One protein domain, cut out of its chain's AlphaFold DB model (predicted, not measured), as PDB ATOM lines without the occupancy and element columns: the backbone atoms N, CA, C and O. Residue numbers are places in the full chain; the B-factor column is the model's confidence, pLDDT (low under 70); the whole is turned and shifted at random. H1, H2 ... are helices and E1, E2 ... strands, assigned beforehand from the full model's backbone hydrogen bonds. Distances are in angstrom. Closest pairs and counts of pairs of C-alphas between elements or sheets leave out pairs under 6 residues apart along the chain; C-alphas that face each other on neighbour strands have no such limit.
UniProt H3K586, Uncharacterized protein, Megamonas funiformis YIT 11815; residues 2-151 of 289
ATOM      1  N   LEU A   2     -45.849 -34.873  22.020       20.67
ATOM      2  CA  LEU A   2     -45.163 -33.647  22.451       20.67
ATOM      3  C   LEU A   2     -46.198 -32.514  22.574       20.67
ATOM      4  O   LEU A   2     -47.028 -32.404  21.668       20.67
ATOM      5  N   PRO A   3     -46.182 -31.675  23.627       25.73
ATOM      6  CA  PRO A   3     -47.059 -30.518  23.685       25.73
ATOM      7  C   PRO A   3     -46.669 -29.517  22.597       25.73
ATOM      8  O   PRO A   3     -45.496 -29.204  22.388       25.73
ATOM      9  N   THR A   4     -47.687 -29.045  21.896       23.72
ATOM     10  CA  THR A   4     -47.639 -28.106  20.782       23.72
ATOM     11  C   THR A   4     -46.928 -26.810  21.181       23.72
ATOM     12  O   THR A   4     -47.254 -26.201  22.197       23.72
ATOM     13  N   ALA A   5     -45.975 -26.358  20.360       25.17
ATOM     14  CA  ALA A   5     -45.365 -25.040  20.509       25.17
ATOM     15  C   ALA A   5     -46.440 -23.948  20.354       25.17
ATOM     16  O   ALA A   5     -47.000 -23.774  19.270       25.17
ATOM     17  N   VAL A   6     -46.730 -23.219  21.435       25.83
ATOM     18  CA  VAL A   6     -47.650 -22.072  21.425       25.83
ATOM     19  C   VAL A   6     -46.990 -20.935  20.642       25.83
ATOM     20  O   VAL A   6     -45.864 -20.532  20.940       25.83
ATOM     21  N   LYS A   7     -47.654 -20.432  19.595       24.88
ATOM     22  CA  LYS A   7     -47.131 -19.315  18.800       24.88
ATOM     23  C   LYS A   7     -47.262 -18.031  19.622       24.88
ATOM     24  O   LYS A   7     -48.236 -17.840  20.331       24.88
ATOM     25  N   ILE A   8     -46.323 -17.095  19.461       33.00
ATOM     26  CA  ILE A   8     -46.301 -15.789  20.163       33.00
ATOM     27  C   ILE A   8     -47.622 -14.995  20.009       33.00
ATOM     28  O   ILE A   8     -47.941 -14.161  20.850       33.00
ATOM     29  N   LYS A   9     -48.408 -15.274  18.960       29.31
ATOM     30  CA  LYS A   9     -49.725 -14.664  18.699       29.31
ATOM     31  C   LYS A   9     -50.861 -15.218  19.574       29.31
ATOM     32  O   LYS A   9     -51.914 -14.597  19.624       29.31
ATOM     33  N   ASP A  10     -50.624 -16.337  20.256       31.02
ATOM     34  CA  ASP A  10     -51.590 -17.043  21.104       31.02
ATOM     35  C   ASP A  10     -51.323 -16.801  22.606       31.02
ATOM     36  O   ASP A  10     -52.007 -17.358  23.462       31.02
ATOM     37  N   LEU A  11     -50.330 -15.963  22.949       34.78
ATOM     38  CA  LEU A  11     -50.178 -15.441  24.308       34.78
ATOM     39  C   LEU A  11     -51.353 -14.490  24.568       34.78
ATOM     40  O   LEU A  11     -51.484 -13.499  23.844       34.78
ATOM     41  N   PRO A  12     -52.216 -14.757  25.563       29.66
ATOM     42  CA  PRO A  12     -53.389 -13.933  25.783       29.66
ATOM     43  C   PRO A  12     -52.966 -12.487  26.073       29.66
ATOM     44  O   PRO A  12     -52.005 -12.228  26.805       29.66
ATOM     45  N   ASN A  13     -53.717 -11.530  25.520       34.06
ATOM     46  CA  ASN A  13     -53.556 -10.088  25.758       34.06
ATOM     47  C   ASN A  13     -53.725  -9.686  27.245       34.06
ATOM     48  O   ASN A  13     -53.635  -8.510  27.576       34.06
ATOM     49  N   THR A  14     -53.945 -10.651  28.142       31.78
ATOM     50  CA  THR A  14     -54.186 -10.498  29.579       31.78
ATOM     51  C   THR A  14     -52.988 -10.855  30.469       31.78
ATOM     52  O   THR A  14     -53.161 -11.047  31.667       31.78
ATOM     53  N   LEU A  15     -51.748 -10.861  29.961       38.62
ATOM     54  CA  LEU A  15     -50.535 -10.923  30.809       38.62
ATOM     55  C   LEU A  15     -50.251  -9.604  31.566       38.62
ATOM     56  O   LEU A  15     -49.091  -9.241  31.755       38.62
ATOM     57  N   ASN A  16     -51.289  -8.869  31.973       34.03
ATOM     58  CA  ASN A  16     -51.132  -7.738  32.891       34.03
ATOM     59  C   ASN A  16     -50.851  -8.220  34.321       34.03
ATOM     60  O   ASN A  16     -50.236  -7.487  35.085       34.03
ATOM     61  N   GLU A  17     -51.217  -9.461  34.651       33.91
ATOM     62  CA  GLU A  17     -50.922 -10.095  35.936       33.91
ATOM     63  C   GLU A  17     -50.571 -11.570  35.697       33.91
ATOM     64  O   GLU A  17     -51.425 -12.453  35.662       33.91
ATOM     65  N   ILE A  18     -49.287 -11.844  35.464       40.50
ATOM     66  CA  ILE A  18     -48.756 -13.206  35.603       40.50
ATOM     67  C   ILE A  18     -48.643 -13.436  37.113       40.50
ATOM     68  O   ILE A  18     -48.129 -12.543  37.788       40.50
ATOM     69  N   PRO A  19     -49.139 -14.563  37.665       36.12
ATOM     70  CA  PRO A  19     -49.159 -14.791  39.106       36.12
ATOM     71  C   PRO A  19     -47.802 -14.453  39.726       36.12
ATOM     72  O   PRO A  19     -46.768 -14.823  39.171       36.12
ATOM     73  N   ASN A  20     -47.838 -13.768  40.875       35.75
ATOM     74  CA  ASN A  20     -46.711 -13.182  41.625       35.75
ATOM     75  C   ASN A  20     -45.560 -14.146  41.993       35.75
ATOM     76  O   ASN A  20     -44.640 -13.759  42.705       35.75
ATOM     77  N   ASN A  21     -45.612 -15.390  41.524       36.91
ATOM     78  CA  ASN A  21     -44.646 -16.442  41.767       36.91
ATOM     79  C   ASN A  21     -44.136 -16.958  40.415       36.91
ATOM     80  O   ASN A  21     -44.713 -17.870  39.816       36.91
ATOM     81  N   VAL A  22     -43.054 -16.360  39.916       41.31
ATOM     82  CA  VAL A  22     -42.292 -16.920  38.795       41.31
ATOM     83  C   VAL A  22     -41.411 -18.048  39.340       41.31
ATOM     84  O   VAL A  22     -40.496 -17.789  40.115       41.31
ATOM     85  N   TYR A  23     -41.669 -19.300  38.949       42.66
ATOM     86  CA  TYR A  23     -40.849 -20.442  39.359       42.66
ATOM     87  C   TYR A  23     -39.724 -20.646  38.345       42.66
ATOM     88  O   TYR A  23     -39.949 -21.051  37.202       42.66
ATOM     89  N   LEU A  24     -38.497 -20.332  38.754       41.84
ATOM     90  CA  LEU A  24     -37.341 -20.355  37.867       41.84
ATOM     91  C   LEU A  24     -36.500 -21.624  38.102       41.84
ATOM     92  O   LEU A  24     -35.672 -21.697  39.003       41.84
ATOM     93  N   SER A  25     -36.707 -22.579  37.188       37.75
ATOM     94  CA  SER A  25     -35.896 -23.768  36.856       37.75
ATOM     95  C   SER A  25     -36.220 -25.118  37.527       37.75
ATOM     96  O   SER A  25     -36.588 -25.209  38.694       37.75
ATOM     97  N   LYS A  26     -36.018 -26.181  36.731       35.88
ATOM     98  CA  LYS A  26     -36.038 -27.609  37.101       35.88
ATOM     99  C   LYS A  26     -34.789 -28.074  37.860       35.88
ATOM    100  O   LYS A  26     -34.777 -29.206  38.327       35.88
ATOM    101  N   GLU A  27     -33.746 -27.250  37.949       37.81
ATOM    102  CA  GLU A  27     -32.437 -27.695  38.443       37.81
ATOM    103  C   GLU A  27     -32.266 -27.558  39.955       37.81
ATOM    104  O   GLU A  27     -31.413 -28.238  40.504       37.81
ATOM    105  N   ASN A  28     -33.088 -26.766  40.650       38.94
ATOM    106  CA  ASN A  28     -33.057 -26.684  42.109       38.94
ATOM    107  C   ASN A  28     -34.457 -26.406  42.664       38.94
ATOM    108  O   ASN A  28     -35.097 -25.421  42.314       38.94
ATOM    109  N   HIS A  29     -34.915 -27.252  43.588       38.69
ATOM    110  CA  HIS A  29     -36.231 -27.194  44.241       38.69
ATOM    111  C   HIS A  29     -36.474 -25.949  45.133       38.69
ATOM    112  O   HIS A  29     -37.389 -25.956  45.959       38.69
ATOM    113  N   LYS A  30     -35.681 -24.875  45.006       45.25
ATOM    114  CA  LYS A  30     -35.837 -23.652  45.801       45.25
ATOM    115  C   LYS A  30     -36.802 -22.697  45.094       45.25
ATOM    116  O   LYS A  30     -36.541 -22.216  43.996       45.25
ATOM    117  N   LYS A  31     -37.942 -22.425  45.735       48.59
ATOM    118  CA  LYS A  31     -38.920 -21.436  45.265       48.59
ATOM    119  C   LYS A  31     -38.375 -20.034  45.531       48.59
ATOM    120  O   LYS A  31     -38.332 -19.611  46.681       48.59
ATOM    121  N   ILE A  32     -37.978 -19.330  44.480       52.12
ATOM    122  CA  ILE A  32     -37.620 -17.913  44.563       52.12
ATOM    123  C   ILE A  32     -38.861 -17.105  44.190       52.12
ATOM    124  O   ILE A  32     -39.445 -17.323  43.131       52.12
ATOM    125  N   HIS A  33     -39.293 -16.207  45.075       61.81
ATOM    126  CA  HIS A  33     -40.423 -15.326  44.799       61.81
ATOM    127  C   HIS A  33     -39.918 -14.180  43.926       61.81
ATOM    128  O   HIS A  33     -39.114 -13.363  44.361       61.81
ATOM    129  N   GLY A  34     -40.347 -14.160  42.668       65.12
ATOM    130  CA  GLY A  34     -39.968 -13.132  41.708       65.12
ATOM    131  C   GLY A  34     -41.192 -12.518  41.052       65.12
ATOM    132  O   GLY A  34     -42.205 -13.189  40.851       65.12
ATOM    133  N   ARG A  35     -41.087 -11.242  40.687       77.50
ATOM    134  CA  ARG A  35     -42.113 -10.519  39.935       77.50
ATOM    135  C   ARG A  35     -41.744 -10.500  38.463       77.50
ATOM    136  O   ARG A  35     -40.596 -10.229  38.111       77.50
ATOM    137  N   LEU A  36     -42.734 -10.737  37.611       81.69
ATOM    138  CA  LEU A  36     -42.626 -10.546  36.172       81.69
ATOM    139  C   LEU A  36     -43.561  -9.424  35.746       81.69
ATOM    140  O   LEU A  36     -44.772  -9.513  35.923       81.69
ATOM    141  N   LYS A  37     -42.993  -8.384  35.147       84.50
ATOM    142  CA  LYS A  37     -43.731  -7.253  34.594       84.50
ATOM    143  C   LYS A  37     -43.542  -7.200  33.084       84.50
ATOM    144  O   LYS A  37     -42.430  -7.362  32.584       84.50
ATOM    145  N   LYS A  38     -44.627  -6.932  32.355       84.75
ATOM    146  CA  LYS A  38     -44.607  -6.665  30.914       84.75
ATOM    147  C   LYS A  38     -45.113  -5.252  30.642       84.75
ATOM    148  O   LYS A  38     -46.119  -4.821  31.195       84.75
ATOM    149  N   THR A  39     -44.428  -4.513  29.778       86.69
ATOM    150  CA  THR A  39     -44.868  -3.193  29.305       86.69
ATOM    151  C   THR A  39     -44.513  -3.057  27.827       86.69
ATOM    152  O   THR A  39     -43.349  -2.889  27.459       86.69
ATOM    153  N   GLY A  40     -45.517  -3.197  26.956       86.50
ATOM    154  CA  GLY A  40     -45.308  -3.297  25.509       86.50
ATOM    155  C   GLY A  40     -44.428  -4.499  25.144       86.50
ATOM    156  O   GLY A  40     -44.752  -5.637  25.487       86.50
ATOM    157  N   ASN A  41     -43.299  -4.231  24.480       85.81
ATOM    158  CA  ASN A  41     -42.291  -5.234  24.099       85.81
ATOM    159  C   ASN A  41     -41.208  -5.463  25.166       85.81
ATOM    160  O   ASN A  41     -40.265  -6.220  24.932       85.81
ATOM    161  N   THR A  42     -41.322  -4.802  26.320       88.62
ATOM    162  CA  THR A  42     -40.358  -4.911  27.418       88.62
ATOM    163  C   THR A  42     -40.868  -5.863  28.488       88.62
ATOM    164  O   THR A  42     -42.032  -5.794  28.885       88.62
ATOM    165  N   PHE A  43     -39.974  -6.711  28.974       88.62
ATOM    166  CA  PHE A  43     -40.181  -7.638  30.075       88.62
ATOM    167  C   PHE A  43     -39.166  -7.342  31.173       88.62
ATOM    168  O   PHE A  43     -38.023  -6.986  30.887       88.62
ATOM    169  N   GLU A  44     -39.581  -7.509  32.418       89.62
ATOM    170  CA  GLU A  44     -38.747  -7.307  33.594       89.62
ATOM    171  C   GLU A  44     -39.014  -8.425  34.596       89.62
ATOM    172  O   GLU A  44     -40.151  -8.628  35.018       89.62
ATOM    173  N   ILE A  45     -37.961  -9.154  34.949       86.44
ATOM    174  CA  ILE A  45     -37.942 -10.161  36.007       86.44
ATOM    175  C   ILE A  45     -37.193  -9.534  37.180       86.44
ATOM    176  O   ILE A  45     -36.081  -9.052  36.994       86.44
ATOM    177  N   SER A  46     -37.779  -9.531  38.371       85.31
ATOM    178  CA  SER A  46     -37.139  -8.985  39.574       85.31
ATOM    179  C   SER A  46     -37.321  -9.909  40.770       85.31
ATOM    180  O   SER A  46     -38.348 -10.578  40.881       85.31
ATOM    181  N   ILE A  47     -36.315  -9.956  41.642       83.94
ATOM    182  CA  ILE A  47     -36.366 -10.627  42.945       83.94
ATOM    183  C   ILE A  47     -36.001  -9.560  43.966       83.94
ATOM    184  O   ILE A  47     -34.832  -9.177  44.073       83.94
ATOM    185  N   ASP A  48     -37.036  -9.043  44.624       81.69
ATOM    186  CA  ASP A  48     -36.978  -7.887  45.515       81.69
ATOM    187  C   ASP A  48     -36.083  -6.774  44.946       81.69
ATOM    188  O   ASP A  48     -36.200  -6.420  43.770       81.69
ATOM    189  N   ASP A  49     -35.197  -6.209  45.756       87.06
ATOM    190  CA  ASP A  49     -34.222  -5.207  45.343       87.06
ATOM    191  C   ASP A  49     -32.819  -5.798  45.098       87.06
ATOM    192  O   ASP A  49     -31.874  -5.043  44.837       87.06
ATOM    193  N   ALA A  50     -32.696  -7.130  45.154       87.56
ATOM    194  CA  ALA A  50     -31.455  -7.886  45.006       87.56
ATOM    195  C   ALA A  50     -31.132  -8.259  43.547       87.56
ATOM    196  O   ALA A  50     -29.968  -8.450  43.190       87.56
ATOM    197  N   PHE A  51     -32.147  -8.372  42.687       92.00
ATOM    198  CA  PHE A  51     -31.978  -8.754  41.286       92.00
ATOM    199  C   PHE A  51     -32.998  -8.085  40.374       92.00
ATOM    200  O   PHE A  51     -34.196  -8.090  40.658       92.00
ATOM    201  N   SER A  52     -32.532  -7.622  39.214       93.56
ATOM    202  CA  SER A  52     -33.402  -7.277  38.093       93.56
ATOM    203  C   SER A  52     -32.819  -7.776  36.773       93.56
ATOM    204  O   SER A  52     -31.612  -7.721  36.548       93.56
ATOM    205  N   PHE A  53     -33.677  -8.249  35.875       92.00
ATOM    206  CA  PHE A  53     -33.346  -8.580  34.495       92.00
ATOM    207  C   PHE A  53     -34.426  -8.009  33.592       92.00
ATOM    208  O   PHE A  53     -35.570  -8.468  33.585       92.00
ATOM    209  N   LYS A  54     -34.057  -7.004  32.808       93.12
ATOM    210  CA  LYS A  54     -34.950  -6.303  31.895       93.12
ATOM    211  C   LYS A  54     -34.534  -6.592  30.467       93.12
ATOM    212  O   LYS A  54     -33.372  -6.397  30.125       93.12
ATOM    213  N   PHE A  55     -35.471  -7.005  29.619       91.38
ATOM    214  CA  PHE A  55     -35.207  -7.218  28.201       91.38
ATOM    215  C   PHE A  55     -36.304  -6.658  27.299       91.38
ATOM    216  O   PHE A  55     -37.480  -6.645  27.651       91.38
ATOM    217  N   ASN A  56     -35.911  -6.200  26.112       91.38
ATOM    218  CA  ASN A  56     -36.799  -5.665  25.086       91.38
ATOM    219  C   ASN A  56     -36.717  -6.526  23.820       91.38
ATOM    220  O   ASN A  56     -35.631  -6.750  23.279       91.38
ATOM    221  N   LEU A  57     -37.871  -6.989  23.338       86.44
ATOM    222  CA  LEU A  57     -37.993  -7.710  22.074       86.44
ATOM    223  C   LEU A  57     -37.860  -6.735  20.893       86.44
ATOM    224  O   LEU A  57     -38.827  -6.082  20.499       86.44
ATOM    225  N   LYS A  58     -36.668  -6.667  20.287       83.75
ATOM    226  CA  LYS A  58     -36.433  -5.880  19.062       83.75
ATOM    227  C   LYS A  58     -36.943  -6.588  17.814       83.75
ATOM    228  O   LYS A  58     -37.509  -5.964  16.923       83.75
ATOM    229  N   SER A  59     -36.696  -7.890  17.721       78.12
ATOM    230  CA  SER A  59     -37.151  -8.735  16.618       78.12
ATOM    231  C   SER A  59     -37.255 -10.188  17.075       78.12
ATOM    232  O   SER A  59     -36.866 -10.521  18.193       78.12
ATOM    233  N   LYS A  60     -37.747 -11.073  16.197       71.38
ATOM    234  CA  LYS A  60     -37.967 -12.497  16.507       71.38
ATOM    235  C   LYS A  60     -36.744 -13.193  17.124       71.38
ATOM    236  O   LYS A  60     -36.936 -14.087  17.933       71.38
ATOM    237  N   ASN A  61     -35.528 -12.768  16.753       80.44
ATOM    238  CA  ASN A  61     -34.270 -13.397  17.168       80.44
ATOM    239  C   ASN A  61     -33.283 -12.413  17.825       80.44
ATOM    240  O   ASN A  61     -32.086 -12.707  17.904       80.44
ATOM    241  N   ASN A  62     -33.737 -11.224  18.232       83.31
ATOM    242  CA  ASN A  62     -32.871 -10.229  18.851       83.31
ATOM    243  C   ASN A  62     -33.564  -9.533  20.018       83.31
ATOM    244  O   ASN A  62     -34.657  -8.984  19.873       83.31
ATOM    245  N   ILE A  63     -32.866  -9.515  21.147       88.38
ATOM    246  CA  ILE A  63     -33.263  -8.787  22.346       88.38
ATOM    247  C   ILE A  63     -32.142  -7.845  22.759       88.38
ATOM    248  O   ILE A  63     -30.968  -8.191  22.608       88.38
ATOM    249  N   ASP A  64     -32.501  -6.710  23.331       89.81
ATOM    250  CA  ASP A  64     -31.598  -5.987  24.223       89.81
ATOM    251  C   ASP A  64     -31.934  -6.399  25.648       89.81
ATOM    252  O   ASP A  64     -33.117  -6.533  25.963       89.81
ATOM    253  N   TYR A  65     -30.930  -6.580  26.501       92.19
ATOM    254  CA  TYR A  65     -31.163  -6.785  27.922       92.19
ATOM    255  C   TYR A  65     -30.179  -5.992  28.770       92.19
ATOM    256  O   TYR A  65     -29.081  -5.658  28.332       92.19
ATOM    257  N   THR A  66     -30.593  -5.734  30.001       94.00
ATOM    258  CA  THR A  66     -29.766  -5.234  31.094       94.00
ATOM    259  C   THR A  66     -30.132  -6.013  32.345       94.00
ATOM    260  O   THR A  66     -31.310  -6.313  32.551       94.00
ATOM    261  N   PHE A  67     -29.160  -6.301  33.198       94.50
ATOM    262  CA  PHE A  67     -29.428  -6.922  34.486       94.50
ATOM    263  C   PHE A  67     -28.601  -6.274  35.590       94.50
ATOM    264  O   PHE A  67     -27.519  -5.747  35.336       94.50
ATOM    265  N   SER A  68     -29.130  -6.312  36.808       95.69
ATOM    266  CA  SER A  68     -28.444  -5.897  38.025       95.69
ATOM    267  C   SER A  68     -28.524  -7.014  39.055       95.69
ATOM    268  O   SER A  68     -29.545  -7.692  39.177       95.69
ATOM    269  N   ILE A  69     -27.424  -7.222  39.773       95.69
ATOM    270  CA  ILE A  69     -27.302  -8.216  40.838       95.69
ATOM    271  C   ILE A  69     -26.642  -7.505  42.013       95.69
ATOM    272  O   ILE A  69     -25.584  -6.903  41.842       95.69
ATOM    273  N   HIS A  70     -27.272  -7.591  43.177       96.44
ATOM    274  CA  HIS A  70     -26.846  -6.969  44.426       96.44
ATOM    275  C   HIS A  70     -26.694  -8.060  45.493       96.44
ATOM    276  O   HIS A  70     -27.633  -8.301  46.261       96.44
ATOM    277  N   PRO A  71     -25.563  -8.797  45.511       95.69
ATOM    278  CA  PRO A  71     -25.359  -9.894  46.452       95.69
ATOM    279  C   PRO A  71     -25.530  -9.470  47.910       95.69
ATOM    280  O   PRO A  71     -26.084 -10.222  48.699       95.69
ATOM    281  N   GLU A  72     -25.117  -8.251  48.259       96.06
ATOM    282  CA  GLU A  72     -25.180  -7.669  49.601       96.06
ATOM    283  C   GLU A  72     -26.597  -7.547  50.177       96.06
ATOM    284  O   GLU A  72     -26.762  -7.364  51.383       96.06
ATOM    285  N   LYS A  73     -27.618  -7.658  49.326       93.50
ATOM    286  CA  LYS A  73     -29.034  -7.620  49.706       93.50
ATOM    287  C   LYS A  73     -29.646  -9.004  49.900       93.50
ATOM    288  O   LYS A  73     -30.829  -9.110  50.198       93.50
ATOM    289  N   MET A  74     -28.869 -10.063  49.690       90.88
ATOM    290  CA  MET A  74     -29.334 -11.439  49.820       90.88
ATOM    291  C   MET A  74     -28.971 -12.007  51.190       90.88
ATOM    292  O   MET A  74     -27.886 -11.759  51.717       90.88
ATOM    293  N   ASP A  75     -29.859 -12.837  51.739       86.56
ATOM    294  CA  ASP A  75     -29.699 -13.396  53.086       86.56
ATOM    295  C   ASP A  75     -28.535 -14.391  53.191       86.56
ATOM    296  O   ASP A  75     -27.914 -14.540  54.243       86.56
ATOM    297  N   ASN A  76     -28.252 -15.132  52.116       90.00
ATOM    298  CA  ASN A  76     -27.255 -16.200  52.124       90.00
ATOM    299  C   ASN A  76     -26.564 -16.367  50.765       90.00
ATOM    300  O   ASN A  76     -27.104 -16.033  49.713       90.00
ATOM    301  N   ILE A  77     -25.362 -16.946  50.801       94.69
ATOM    302  CA  ILE A  77     -24.516 -17.186  49.620       94.69
ATOM    303  C   ILE A  77     -25.230 -18.042  48.563       94.69
ATOM    304  O   ILE A  77     -25.095 -17.792  47.366       94.69
ATOM    305  N   SER A  78     -26.021 -19.028  48.994       90.56
ATOM    306  CA  SER A  78     -26.748 -19.913  48.082       90.56
ATOM    307  C   SER A  78     -27.730 -19.133  47.199       90.56
ATOM    308  O   SER A  78     -27.855 -19.427  46.012       90.56
ATOM    309  N   ASP A  79     -28.387 -18.099  47.731       88.50
ATOM    310  CA  ASP A  79     -29.273 -17.232  46.943       88.50
ATOM    311  C   ASP A  79     -28.516 -16.420  45.893       88.50
ATOM    312  O   ASP A  79     -28.975 -16.332  44.753       88.50
ATOM    313  N   VAL A  80     -27.309 -15.947  46.214       94.31
ATOM    314  CA  VAL A  80     -26.432 -15.283  45.238       94.31
ATOM    315  C   VAL A  80     -26.107 -16.218  44.075       94.31
ATOM    316  O   VAL A  80     -26.268 -15.847  42.911       94.31
ATOM    317  N   ILE A  81     -25.716 -17.460  44.375       92.62
ATOM    318  CA  ILE A  81     -25.414 -18.478  43.357       92.62
ATOM    319  C   ILE A  81     -26.645 -18.751  42.485       92.62
ATOM    320  O   ILE A  81     -26.528 -18.826  41.258       92.62
ATOM    321  N   HIS A  82     -27.830 -18.879  43.087       87.94
ATOM    322  CA  HIS A  82     -29.068 -19.110  42.342       87.94
ATOM    323  C   HIS A  82     -29.415 -17.948  41.409       87.94
ATOM    324  O   HIS A  82     -29.731 -18.184  40.242       87.94
ATOM    325  N   VAL A  83     -29.320 -16.706  41.885       90.12
ATOM    326  CA  VAL A  83     -29.579 -15.514  41.064       90.12
ATOM    327  C   VAL A  83     -28.580 -15.409  39.913       90.12
ATOM    328  O   VAL A  83     -28.972 -15.110  38.785       90.12
ATOM    329  N   LEU A  84     -27.303 -15.719  40.147       93.50
ATOM    330  CA  LEU A  84     -26.295 -15.740  39.088       93.50
ATOM    331  C   LEU A  84     -26.586 -16.820  38.033       93.50
ATOM    332  O   LEU A  84     -26.499 -16.549  36.833       93.50
ATOM    333  N   LYS A  85     -26.978 -18.030  38.456       89.12
ATOM    334  CA  LYS A  85     -27.393 -19.118  37.548       89.12
ATOM    335  C   LYS A  85     -28.624 -18.726  36.733       89.12
ATOM    336  O   LYS A  85     -28.653 -18.954  35.524       89.12
ATOM    337  N   LEU A  86     -29.590 -18.063  37.365       86.62
ATOM    338  CA  LEU A  86     -30.755 -17.502  36.690       86.62
ATOM    339  C   LEU A  86     -30.353 -16.461  35.635       86.62
ATOM    340  O   LEU A  86     -30.736 -16.592  34.474       86.62
ATOM    341  N   ALA A  87     -29.555 -15.457  36.005       90.44
ATOM    342  CA  ALA A  87     -29.090 -14.420  35.085       90.44
ATOM    343  C   ALA A  87     -28.325 -15.017  33.892       90.44
ATOM    344  O   ALA A  87     -28.500 -14.579  32.749       90.44
ATOM    345  N   LYS A  88     -27.532 -16.067  34.137       90.38
ATOM    346  CA  LYS A  88     -26.814 -16.811  33.096       90.38
ATOM    347  C   LYS A  88     -27.779 -17.518  32.149       90.38
ATOM    348  O   LYS A  88     -27.618 -17.388  30.938       90.38
ATOM    349  N   GLY A  89     -28.788 -18.211  32.680       85.62
ATOM    350  CA  GLY A  89     -29.821 -18.875  31.881       85.62
ATOM    351  C   GLY A  89     -30.646 -17.897  31.041       85.62
ATOM    352  O   GLY A  89     -30.882 -18.134  29.862       85.62
ATOM    353  N   LEU A  90     -31.016 -16.741  31.598       87.19
ATOM    354  CA  LEU A  90     -31.725 -15.694  30.849       87.19
ATOM    355  C   LEU A  90     -30.861 -15.086  29.732       87.19
ATOM    356  O   LEU A  90     -31.375 -14.661  28.696       87.19
ATOM    357  N   SER A  91     -29.541 -15.083  29.920       88.44
ATOM    358  CA  SER A  91     -28.568 -14.564  28.957       88.44
ATOM    359  C   SER A  91     -28.172 -15.573  27.869       88.44
ATOM    360  O   SER A  91     -27.611 -15.165  26.850       88.44
ATOM    361  N   SER A  92     -28.480 -16.868  28.020       86.00
ATOM    362  CA  SER A  92     -27.913 -17.962  27.209       86.00
ATOM    363  C   SER A  92     -28.635 -18.267  25.886       86.00
ATOM    364  O   SER A  92     -28.544 -19.380  25.376       86.00
ATOM    365  N   GLY A  93     -29.335 -17.295  25.299       81.44
ATOM    366  CA  GLY A  93     -29.930 -17.408  23.956       81.44
ATOM    367  C   GLY A  93     -31.386 -17.883  23.908       81.44
ATOM    368  O   GLY A  93     -32.021 -17.764  22.862       81.44
ATOM    369  N   SER A  94     -31.949 -18.338  25.027       82.38
ATOM    370  CA  SER A  94     -33.377 -18.644  25.147       82.38
ATOM    371  C   SER A  94     -33.879 -18.272  26.538       82.38
ATOM    372  O   SER A  94     -33.226 -18.589  27.527       82.38
ATOM    373  N   ILE A  95     -35.053 -17.646  26.629       82.06
ATOM    374  CA  ILE A  95     -35.693 -17.331  27.917       82.06
ATOM    375  C   ILE A  95     -36.891 -18.250  28.113       82.06
ATOM    376  O   ILE A  95     -37.793 -18.291  27.272       82.06
ATOM    377  N   PHE A  96     -36.908 -18.950  29.247       73.50
ATOM    378  CA  PHE A  96     -38.005 -19.808  29.681       73.50
ATOM    379  C   PHE A  96     -38.604 -19.278  30.981       73.50
ATOM    380  O   PHE A  96     -37.873 -18.865  31.879       73.50
ATOM    381  N   ILE A  97     -39.930 -19.324  31.093       68.69
ATOM    382  CA  ILE A  97     -40.672 -18.998  32.313       68.69
ATOM    383  C   ILE A  97     -41.699 -20.101  32.556       68.69
ATOM    384  O   ILE A  97     -42.543 -20.331  31.698       68.69
ATOM    385  N   ASN A  98     -41.632 -20.785  33.707       66.25
ATOM    386  CA  ASN A  98     -42.502 -21.925  34.039       66.25
ATOM    387  C   ASN A  98     -42.564 -22.978  32.907       66.25
ATOM    388  O   ASN A  98     -43.645 -23.334  32.450       66.25
ATOM    389  N   ASP A  99     -41.402 -23.409  32.397       67.31
ATOM    390  CA  ASP A  99     -41.245 -24.295  31.222       67.31
ATOM    391  C   ASP A  99     -41.783 -23.735  29.879       67.31
ATOM    392  O   ASP A  99     -41.618 -24.365  28.833       67.31
ATOM    393  N   ILE A 100     -42.360 -22.530  29.850       70.38
ATOM    394  CA  ILE A 100     -42.822 -21.869  28.623       70.38
ATOM    395  C   ILE A 100     -41.676 -21.065  28.020       70.38
ATOM    396  O   ILE A 100     -41.131 -20.148  28.636       70.38
ATOM    397  N   LYS A 101     -41.332 -21.376  26.771       75.69
ATOM    398  CA  LYS A 101     -40.337 -20.628  26.008       75.69
ATOM    399  C   LYS A 101     -40.901 -19.280  25.560       75.69
ATOM    400  O   LYS A 101     -41.820 -19.241  24.748       75.69
ATOM    401  N   LEU A 102     -40.330 -18.184  26.053       75.12
ATOM    402  CA  LEU A 102     -40.742 -16.830  25.679       75.12
ATOM    403  C   LEU A 102     -40.079 -16.347  24.391       75.12
ATOM    404  O   LEU A 102     -40.744 -15.777  23.528       75.12
ATOM    405  N   VAL A 103     -38.764 -16.537  24.269       81.00
ATOM    406  CA  VAL A 103     -37.989 -16.030  23.132       81.00
ATOM    407  C   VAL A 103     -36.738 -16.865  22.895       81.00
ATOM    408  O   VAL A 103     -36.125 -17.359  23.840       81.00
ATOM    409  N   ASP A 104     -36.364 -16.975  21.621       83.94
ATOM    410  CA  ASP A 104     -35.022 -17.332  21.170       83.94
ATOM    411  C   ASP A 104     -34.314 -16.094  20.652       83.94
ATOM    412  O   ASP A 104     -34.896 -15.307  19.909       83.94
ATOM    413  N   PHE A 105     -33.043 -15.926  20.988       86.06
ATOM    414  CA  PHE A 105     -32.250 -14.825  20.474       86.06
ATOM    415  C   PHE A 105     -30.818 -15.241  20.178       86.06
ATOM    416  O   PHE A 105     -30.233 -16.113  20.816       86.06
ATOM    417  N   LYS A 106     -30.223 -14.571  19.192       85.38
ATOM    418  CA  LYS A 106     -28.815 -14.780  18.862       85.38
ATOM    419  C   LYS A 106     -27.925 -14.190  19.953       85.38
ATOM    420  O   LYS A 106     -28.091 -13.032  20.354       85.38
ATOM    421  N   ILE A 107     -26.948 -14.978  20.386       86.19
ATOM    422  CA  ILE A 107     -25.871 -14.525  21.266       86.19
ATOM    423  C   ILE A 107     -24.863 -13.766  20.400       86.19
ATOM    424  O   ILE A 107     -24.334 -14.301  19.429       86.19
ATOM    425  N   ASN A 108     -24.635 -12.500  20.734       86.56
ATOM    426  CA  ASN A 108     -23.599 -11.674  20.122       86.56
ATOM    427  C   ASN A 108     -22.353 -11.644  21.041       86.56
ATOM    428  O   ASN A 108     -22.430 -12.127  22.174       86.56
ATOM    429  N   PRO A 109     -21.211 -11.084  20.599       86.38
ATOM    430  CA  PRO A 109     -19.985 -11.072  21.404       86.38
ATOM    431  C   PRO A 109     -20.132 -10.421  22.788       86.38
ATOM    432  O   PRO A 109     -19.559 -10.918  23.751       86.38
ATOM    433  N   ILE A 110     -20.939  -9.360  22.911       84.88
ATOM    434  CA  ILE A 110     -21.198  -8.681  24.194       84.88
ATOM    435  C   ILE A 110     -21.917  -9.635  25.155       84.88
ATOM    436  O   ILE A 110     -21.434  -9.895  26.249       84.88
ATOM    437  N   LYS A 111     -23.007 -10.262  24.700       86.94
ATOM    438  CA  LYS A 111     -23.771 -11.236  25.494       86.94
ATOM    439  C   LYS A 111     -22.947 -12.470  25.856       86.94
ATOM    440  O   LYS A 111     -23.162 -13.072  26.902       86.94
ATOM    441  N   LYS A 112     -22.009 -12.869  24.993       90.69
ATOM    442  CA  LYS A 112     -21.070 -13.955  25.293       90.69
ATOM    443  C   LYS A 112     -20.173 -13.585  26.480       90.69
ATOM    444  O   LYS A 112     -20.026 -14.397  27.388       90.69
ATOM    445  N   LYS A 113     -19.650 -12.354  26.502       92.88
ATOM    446  CA  LYS A 113     -18.858 -11.829  27.622       92.88
ATOM    447  C   LYS A 113     -19.661 -11.794  28.927       92.88
ATOM    448  O   LYS A 113     -19.115 -12.135  29.974       92.88
ATOM    449  N   ASP A 114     -20.947 -11.449  28.872       92.62
ATOM    450  CA  ASP A 114     -21.821 -11.480  30.053       92.62
ATOM    451  C   ASP A 114     -21.968 -12.908  30.605       92.62
ATOM    452  O   ASP A 114     -21.799 -13.131  31.801       92.62
ATOM    453  N   ILE A 115     -22.190 -13.905  29.739       91.94
ATOM    454  CA  ILE A 115     -22.273 -15.326  30.133       91.94
ATOM    455  C   ILE A 115     -20.950 -15.828  30.732       91.94
ATOM    456  O   ILE A 115     -20.958 -16.567  31.722       91.94
ATOM    457  N   GLU A 116     -19.816 -15.454  30.136       95.56
ATOM    458  CA  GLU A 116     -18.477 -15.789  30.639       95.56
ATOM    459  C   GLU A 116     -18.259 -15.162  32.027       95.56
ATOM    460  O   GLU A 116     -17.900 -15.868  32.969       95.56
ATOM    461  N   THR A 117     -18.600 -13.881  32.193       96.06
ATOM    462  CA  THR A 117     -18.515 -13.156  33.473       96.06
ATOM    463  C   THR A 117     -19.394 -13.791  34.547       96.06
ATOM    464  O   THR A 117     -18.919 -14.079  35.645       96.06
ATOM    465  N   LEU A 118     -20.652 -14.096  34.225       95.62
ATOM    466  CA  LEU A 118     -21.566 -14.786  35.135       95.62
ATOM    467  C   LEU A 118     -21.033 -16.167  35.528       95.62
ATOM    468  O   LEU A 118     -21.164 -16.568  36.677       95.62
ATOM    469  N   SER A 119     -20.386 -16.886  34.609       96.25
ATOM    470  CA  SER A 119     -19.777 -18.187  34.914       96.25
ATOM    471  C   SER A 119     -18.606 -18.066  35.892       96.25
ATOM    472  O   SER A 119     -18.496 -18.890  36.797       96.25
ATOM    473  N   MET A 120     -17.765 -17.037  35.748       97.31
ATOM    474  CA  MET A 120     -16.690 -16.760  36.708       97.31
ATOM    475  C   MET A 120     -17.249 -16.405  38.089       97.31
ATOM    476  O   MET A 120     -16.784 -16.945  39.090       97.31
ATOM    477  N   LEU A 121     -18.280 -15.554  38.144       97.38
ATOM    478  CA  LEU A 121     -18.932 -15.176  39.400       97.38
ATOM    479  C   LEU A 121     -19.585 -16.375  40.094       97.38
ATOM    480  O   LEU A 121     -19.458 -16.508  41.307       97.38
ATOM    481  N   ILE A 122     -20.242 -17.271  39.348       97.06
ATOM    482  CA  ILE A 122     -20.808 -18.509  39.910       97.06
ATOM    483  C   ILE A 122     -19.705 -19.340  40.573       97.06
ATOM    484  O   ILE A 122     -19.860 -19.711  41.730       97.06
ATOM    485  N   ASN A 123     -18.582 -19.568  39.884       97.38
ATOM    486  CA  ASN A 123     -17.454 -20.332  40.432       97.38
ATOM    487  C   ASN A 123     -16.885 -19.674  41.701       97.38
ATOM    488  O   ASN A 123     -16.679 -20.344  42.711       97.38
ATOM    489  N   TYR A 124     -16.698 -18.350  41.683       97.06
ATOM    490  CA  TYR A 124     -16.260 -17.595  42.858       97.06
ATOM    491  C   TYR A 124     -17.194 -17.803  44.059       97.06
ATOM    492  O   TYR A 124     -16.740 -18.171  45.143       97.06
ATOM    493  N   TRP A 125     -18.505 -17.622  43.873       97.62
ATOM    494  CA  TRP A 125     -19.472 -17.765  44.962       97.62
ATOM    495  C   TRP A 125     -19.654 -19.218  45.416       97.62
ATOM    496  O   TRP A 125     -19.883 -19.446  46.600       97.62
ATOM    497  N   GLU A 126     -19.497 -20.206  44.532       97.69
ATOM    498  CA  GLU A 126     -19.482 -21.629  44.903       97.69
ATOM    499  C   GLU A 126     -18.269 -21.971  45.787       97.69
ATOM    500  O   GLU A 126     -18.423 -22.635  46.815       97.69
ATOM    501  N   ARG A 127     -17.077 -21.450  45.462       97.69
ATOM    502  CA  ARG A 127     -15.887 -21.560  46.328       97.69
ATOM    503  C   ARG A 127     -16.102 -20.865  47.670       97.69
ATOM    504  O   ARG A 127     -15.786 -21.430  48.717       97.69
ATOM    505  N   MET A 128     -16.704 -19.677  47.654       97.75
ATOM    506  CA  MET A 128     -17.060 -18.938  48.866       97.75
ATOM    507  C   MET A 128     -18.058 -19.706  49.743       97.75
ATOM    508  O   MET A 128     -17.912 -19.739  50.963       97.75
ATOM    509  N   GLU A 129     -19.047 -20.377  49.143       97.56
ATOM    510  CA  GLU A 129     -19.995 -21.225  49.870       97.56
ATOM    511  C   GLU A 129     -19.283 -22.394  50.561       97.56
ATOM    512  O   GLU A 129     -19.601 -22.723  51.707       97.56
ATOM    513  N   HIS A 130     -18.296 -23.003  49.896       97.81
ATOM    514  CA  HIS A 130     -17.488 -24.060  50.496       97.81
ATOM    515  C   HIS A 130     -16.695 -23.540  51.701       97.81
ATOM    516  O   HIS A 130     -16.784 -24.120  52.783       97.81
ATOM    517  N   ILE A 131     -15.997 -22.407  51.560       98.06
ATOM    518  CA  ILE A 131     -15.277 -21.757  52.667       98.06
ATOM    519  C   ILE A 131     -16.234 -21.453  53.831       98.06
ATOM    520  O   ILE A 131     -15.957 -21.826  54.971       98.06
ATOM    521  N   ALA A 132     -17.395 -20.852  53.557       97.50
ATOM    522  CA  ALA A 132     -18.389 -20.521  54.577       97.50
ATOM    523  C   ALA A 132     -18.914 -21.764  55.321       97.50
ATOM    524  O   ALA A 132     -19.101 -21.726  56.537       97.50
ATOM    525  N   LYS A 133     -19.117 -22.888  54.617       97.69
ATOM    526  CA  LYS A 133     -19.498 -24.171  55.232       97.69
ATOM    527  C   LYS A 133     -18.416 -24.687  56.185       97.69
ATOM    528  O   LYS A 133     -18.753 -25.116  57.288       97.69
ATOM    529  N   GLN A 134     -17.141 -24.613  55.794       97.69
ATOM    530  CA  GLN A 134     -16.018 -25.033  56.642       97.69
ATOM    531  C   GLN A 134     -15.890 -24.138  57.889       97.69
ATOM    532  O   GLN A 134     -15.788 -24.647  59.004       97.69
ATOM    533  N   LEU A 135     -16.000 -22.815  57.726       97.31
ATOM    534  CA  LEU A 135     -15.979 -21.853  58.837       97.31
ATOM    535  C   LEU A 135     -17.135 -22.058  59.819       97.31
ATOM    536  O   LEU A 135     -16.940 -22.004  61.034       97.31
ATOM    537  N   LYS A 136     -18.336 -22.356  59.315       96.94
ATOM    538  CA  LYS A 136     -19.475 -22.700  60.168       96.94
ATOM    539  C   LYS A 136     -19.221 -23.993  60.940       96.94
ATOM    540  O   LYS A 136     -19.525 -24.054  62.126       96.94
ATOM    541  N   LYS A 137     -18.669 -25.011  60.276       97.12
ATOM    542  CA  LYS A 137     -18.410 -26.330  60.866       97.12
ATOM    543  C   LYS A 137     -17.380 -26.273  61.997       97.12
ATOM    544  O   LYS A 137     -17.631 -26.845  63.049       97.12
ATOM    545  N   TYR A 138     -16.245 -25.611  61.776       96.62
ATOM    546  CA  TYR A 138     -15.101 -25.669  62.696       96.62
ATOM    547  C   TYR A 138     -14.973 -24.455  63.617       96.62
ATOM    548  O   TYR A 138     -14.380 -24.552  64.684       96.62
ATOM    549  N   SER A 139     -15.540 -23.310  63.234       94.00
ATOM    550  CA  SER A 139     -15.387 -22.055  63.982       94.00
ATOM    551  C   SER A 139     -16.723 -21.424  64.380       94.00
ATOM    552  O   SER A 139     -16.730 -20.346  64.971       94.00
ATOM    553  N   ASN A 140     -17.856 -22.064  64.055       95.75
ATOM    554  CA  ASN A 140     -19.210 -21.529  64.250       95.75
ATOM    555  C   ASN A 140     -19.402 -20.119  63.649       95.75
ATOM    556  O   ASN A 140     -20.184 -19.307  64.146       95.75
ATOM    557  N   ILE A 141     -18.674 -19.817  62.569       96.25
ATOM    558  CA  ILE A 141     -18.768 -18.539  61.866       96.25
ATOM    559  C   ILE A 141     -19.748 -18.659  60.712       96.25
ATOM    560  O   ILE A 141     -19.639 -19.539  59.861       96.25
ATOM    561  N   VAL A 142     -20.688 -17.722  60.663       95.38
ATOM    562  CA  VAL A 142     -21.614 -17.565  59.545       95.38
ATOM    563  C   VAL A 142     -21.206 -16.325  58.763       95.38
ATOM    564  O   VAL A 142     -21.115 -15.235  59.329       95.38
ATOM    565  N   LEU A 143     -20.955 -16.509  57.467       95.19
ATOM    566  CA  LEU A 143     -20.691 -15.419  56.536       95.19
ATOM    567  C   LEU A 143     -21.986 -15.006  55.843       95.19
ATOM    568  O   LEU A 143     -22.733 -15.864  55.366       95.19
ATOM    569  N   SER A 144     -22.225 -13.699  55.762       95.00
ATOM    570  CA  SER A 144     -23.289 -13.135  54.935       95.00
ATOM    571  C   SER A 144     -22.721 -12.612  53.609       95.00
ATOM    572  O   SER A 144     -21.564 -12.181  53.565       95.00
ATOM    573  N   PRO A 145     -23.509 -12.603  52.520       96.56
ATOM    574  CA  PRO A 145     -23.109 -11.952  51.274       96.56
ATOM    575  C   PRO A 145     -22.683 -10.495  51.461       96.56
ATOM    576  O   PRO A 145     -21.710 -10.059  50.852       96.56
ATOM    577  N   LYS A 146     -23.369  -9.761  52.346       96.62
ATOM    578  CA  LYS A 146     -23.031  -8.381  52.696       96.62
ATOM    579  C   LYS A 146     -21.618  -8.258  53.261       96.62
ATOM    580  O   LYS A 146     -20.834  -7.471  52.740       96.62
ATOM    581  N   ASP A 147     -21.278  -9.074  54.259       95.06
ATOM    582  CA  ASP A 147     -19.944  -9.071  54.871       95.06
ATOM    583  C   ASP A 147     -18.842  -9.336  53.826       95.06
ATOM    584  O   ASP A 147     -17.773  -8.729  53.869       95.06
ATOM    585  N   ILE A 148     -19.105 -10.235  52.872       96.88
ATOM    586  CA  ILE A 148     -18.158 -10.598  51.809       96.88
ATOM    587  C   ILE A 148     -17.957  -9.435  50.833       96.88
ATOM    588  O   ILE A 148     -16.820  -9.087  50.520       96.88
ATOM    589  N   VAL A 149     -19.046  -8.817  50.366       96.12
ATOM    590  CA  VAL A 149     -18.984  -7.692  49.419       96.12
ATOM    591  C   VAL A 149     -18.305  -6.475  50.048       96.12
ATOM    592  O   VAL A 149     -17.463  -5.854  49.414       96.12
ATOM    593  N   GLU A 150     -18.605  -6.154  51.309       95.81
ATOM    594  CA  GLU A 150     -18.022  -4.992  52.000       95.81
ATOM    595  C   GLU A 150     -16.513  -5.133  52.285       95.81
ATOM    596  O   GLU A 150     -15.841  -4.134  52.550       95.81
ATOM    597  N   ASN A 151     -15.964  -6.352  52.229       95.56
ATOM    598  CA  ASN A 151     -14.554  -6.628  52.524       95.56
ATOM    599  C   ASN A 151     -13.756  -7.183  51.330       95.56
ATOM    600  O   ASN A 151     -12.565  -7.463  51.486       95.56
TER     601      ASN A 151
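AT A GLANCE: This is residues 2 to 151 of the 289 residues of an uncharacterized protein of Megamonas funiformis YIT 11815 (UniProt H3K586). A sheet of four antiparallel strands, E1 to E4, has helix H1 lying lengthwise over one face, while its other face is bare of named elements; the long helix H2 runs beside H1 and on well past the sheet. The small hairpin of E5 and E6 sits by the last residues of H1, the short helix H3 lies by its first residues, and residues 2 to 34 form a long stretch with no named element. The printed part has 150 residues, with three named helices and six named strands that follow along the chain as E1, E2, E3, E4, H1, E5, E6, H2, H3, and its class is mixed, helices and strands. The whole is compact, with a radius of gyration of the C-alphas of 17.2 A, yet elongated, spanning 57 by 34 by 31 A.

IN THESE COORDINATES: After residues 2 to 34 comes E1, residues 35 to 39, with C-alpha 35 at (-42.113, -10.519, 39.935). E2 is residues 42 to 47, E3 residues 51 to 59, 25.2 A long, and E4 residues 62 to 69, 22.8 A. H1, residues 77 to 91, measures 21.2 A. E5 is residues 94 to 97 and E6 residues 100 to 104. H2, residues 109 to 139, measures 44.2 A and begins with C-alpha 109 at (-19.985, -11.072, 21.404). H3, residues 145 to 151, ends with C-alpha 151 at (-14.554, -6.628, 52.524).

HOW THE PARTS SIT: E1, E2, E3 and E4 form a meander, each strand the antiparallel neighbour of the one before, with E1 and E4 as edge strands. N 37 and O 44 are 2.9 A apart across E1 and E2, N 45 and O 53 2.8 A across E2 and E3, and N 54 and O 66 2.8 A across E3 and E4, each within hydrogen-bond range. The sheet is twisted, its C-alphas up to 4.3 A off the best plane. H1 is on the sheet at a height of 9.7 A, making two layers, helix on sheet; it runs along the strands, at 3 degrees to E3 on the local plane. H1 and H2 touch, with C-alphas 88 and 115 closest at 5.6 A, at a shallow tilt of 14 degrees, opposite ways. H2 is not on the sheet. H1 and H3 are close but not clearly touching, with C-alphas 77 and 145 closest at 5.7 A, and about perpendicular at 84 degrees. H2 and H3 are near each other. In the antiparallel hairpin of E5 and E6, N 97 and O 100 are 2.9 A apart. In H1, H2 and H3 every O i to N i+4 pair is within hydrogen-bond range.

THE WHOLE: The C-alphas farthest apart, those of Lys 9 and Ser 139, are 57.3 A from each other. The printed part has no cut, and no link between named elements is long. The mean pLDDT of the printed part is 78.1; residues 2 to 34 and 97 to 99 are under 70.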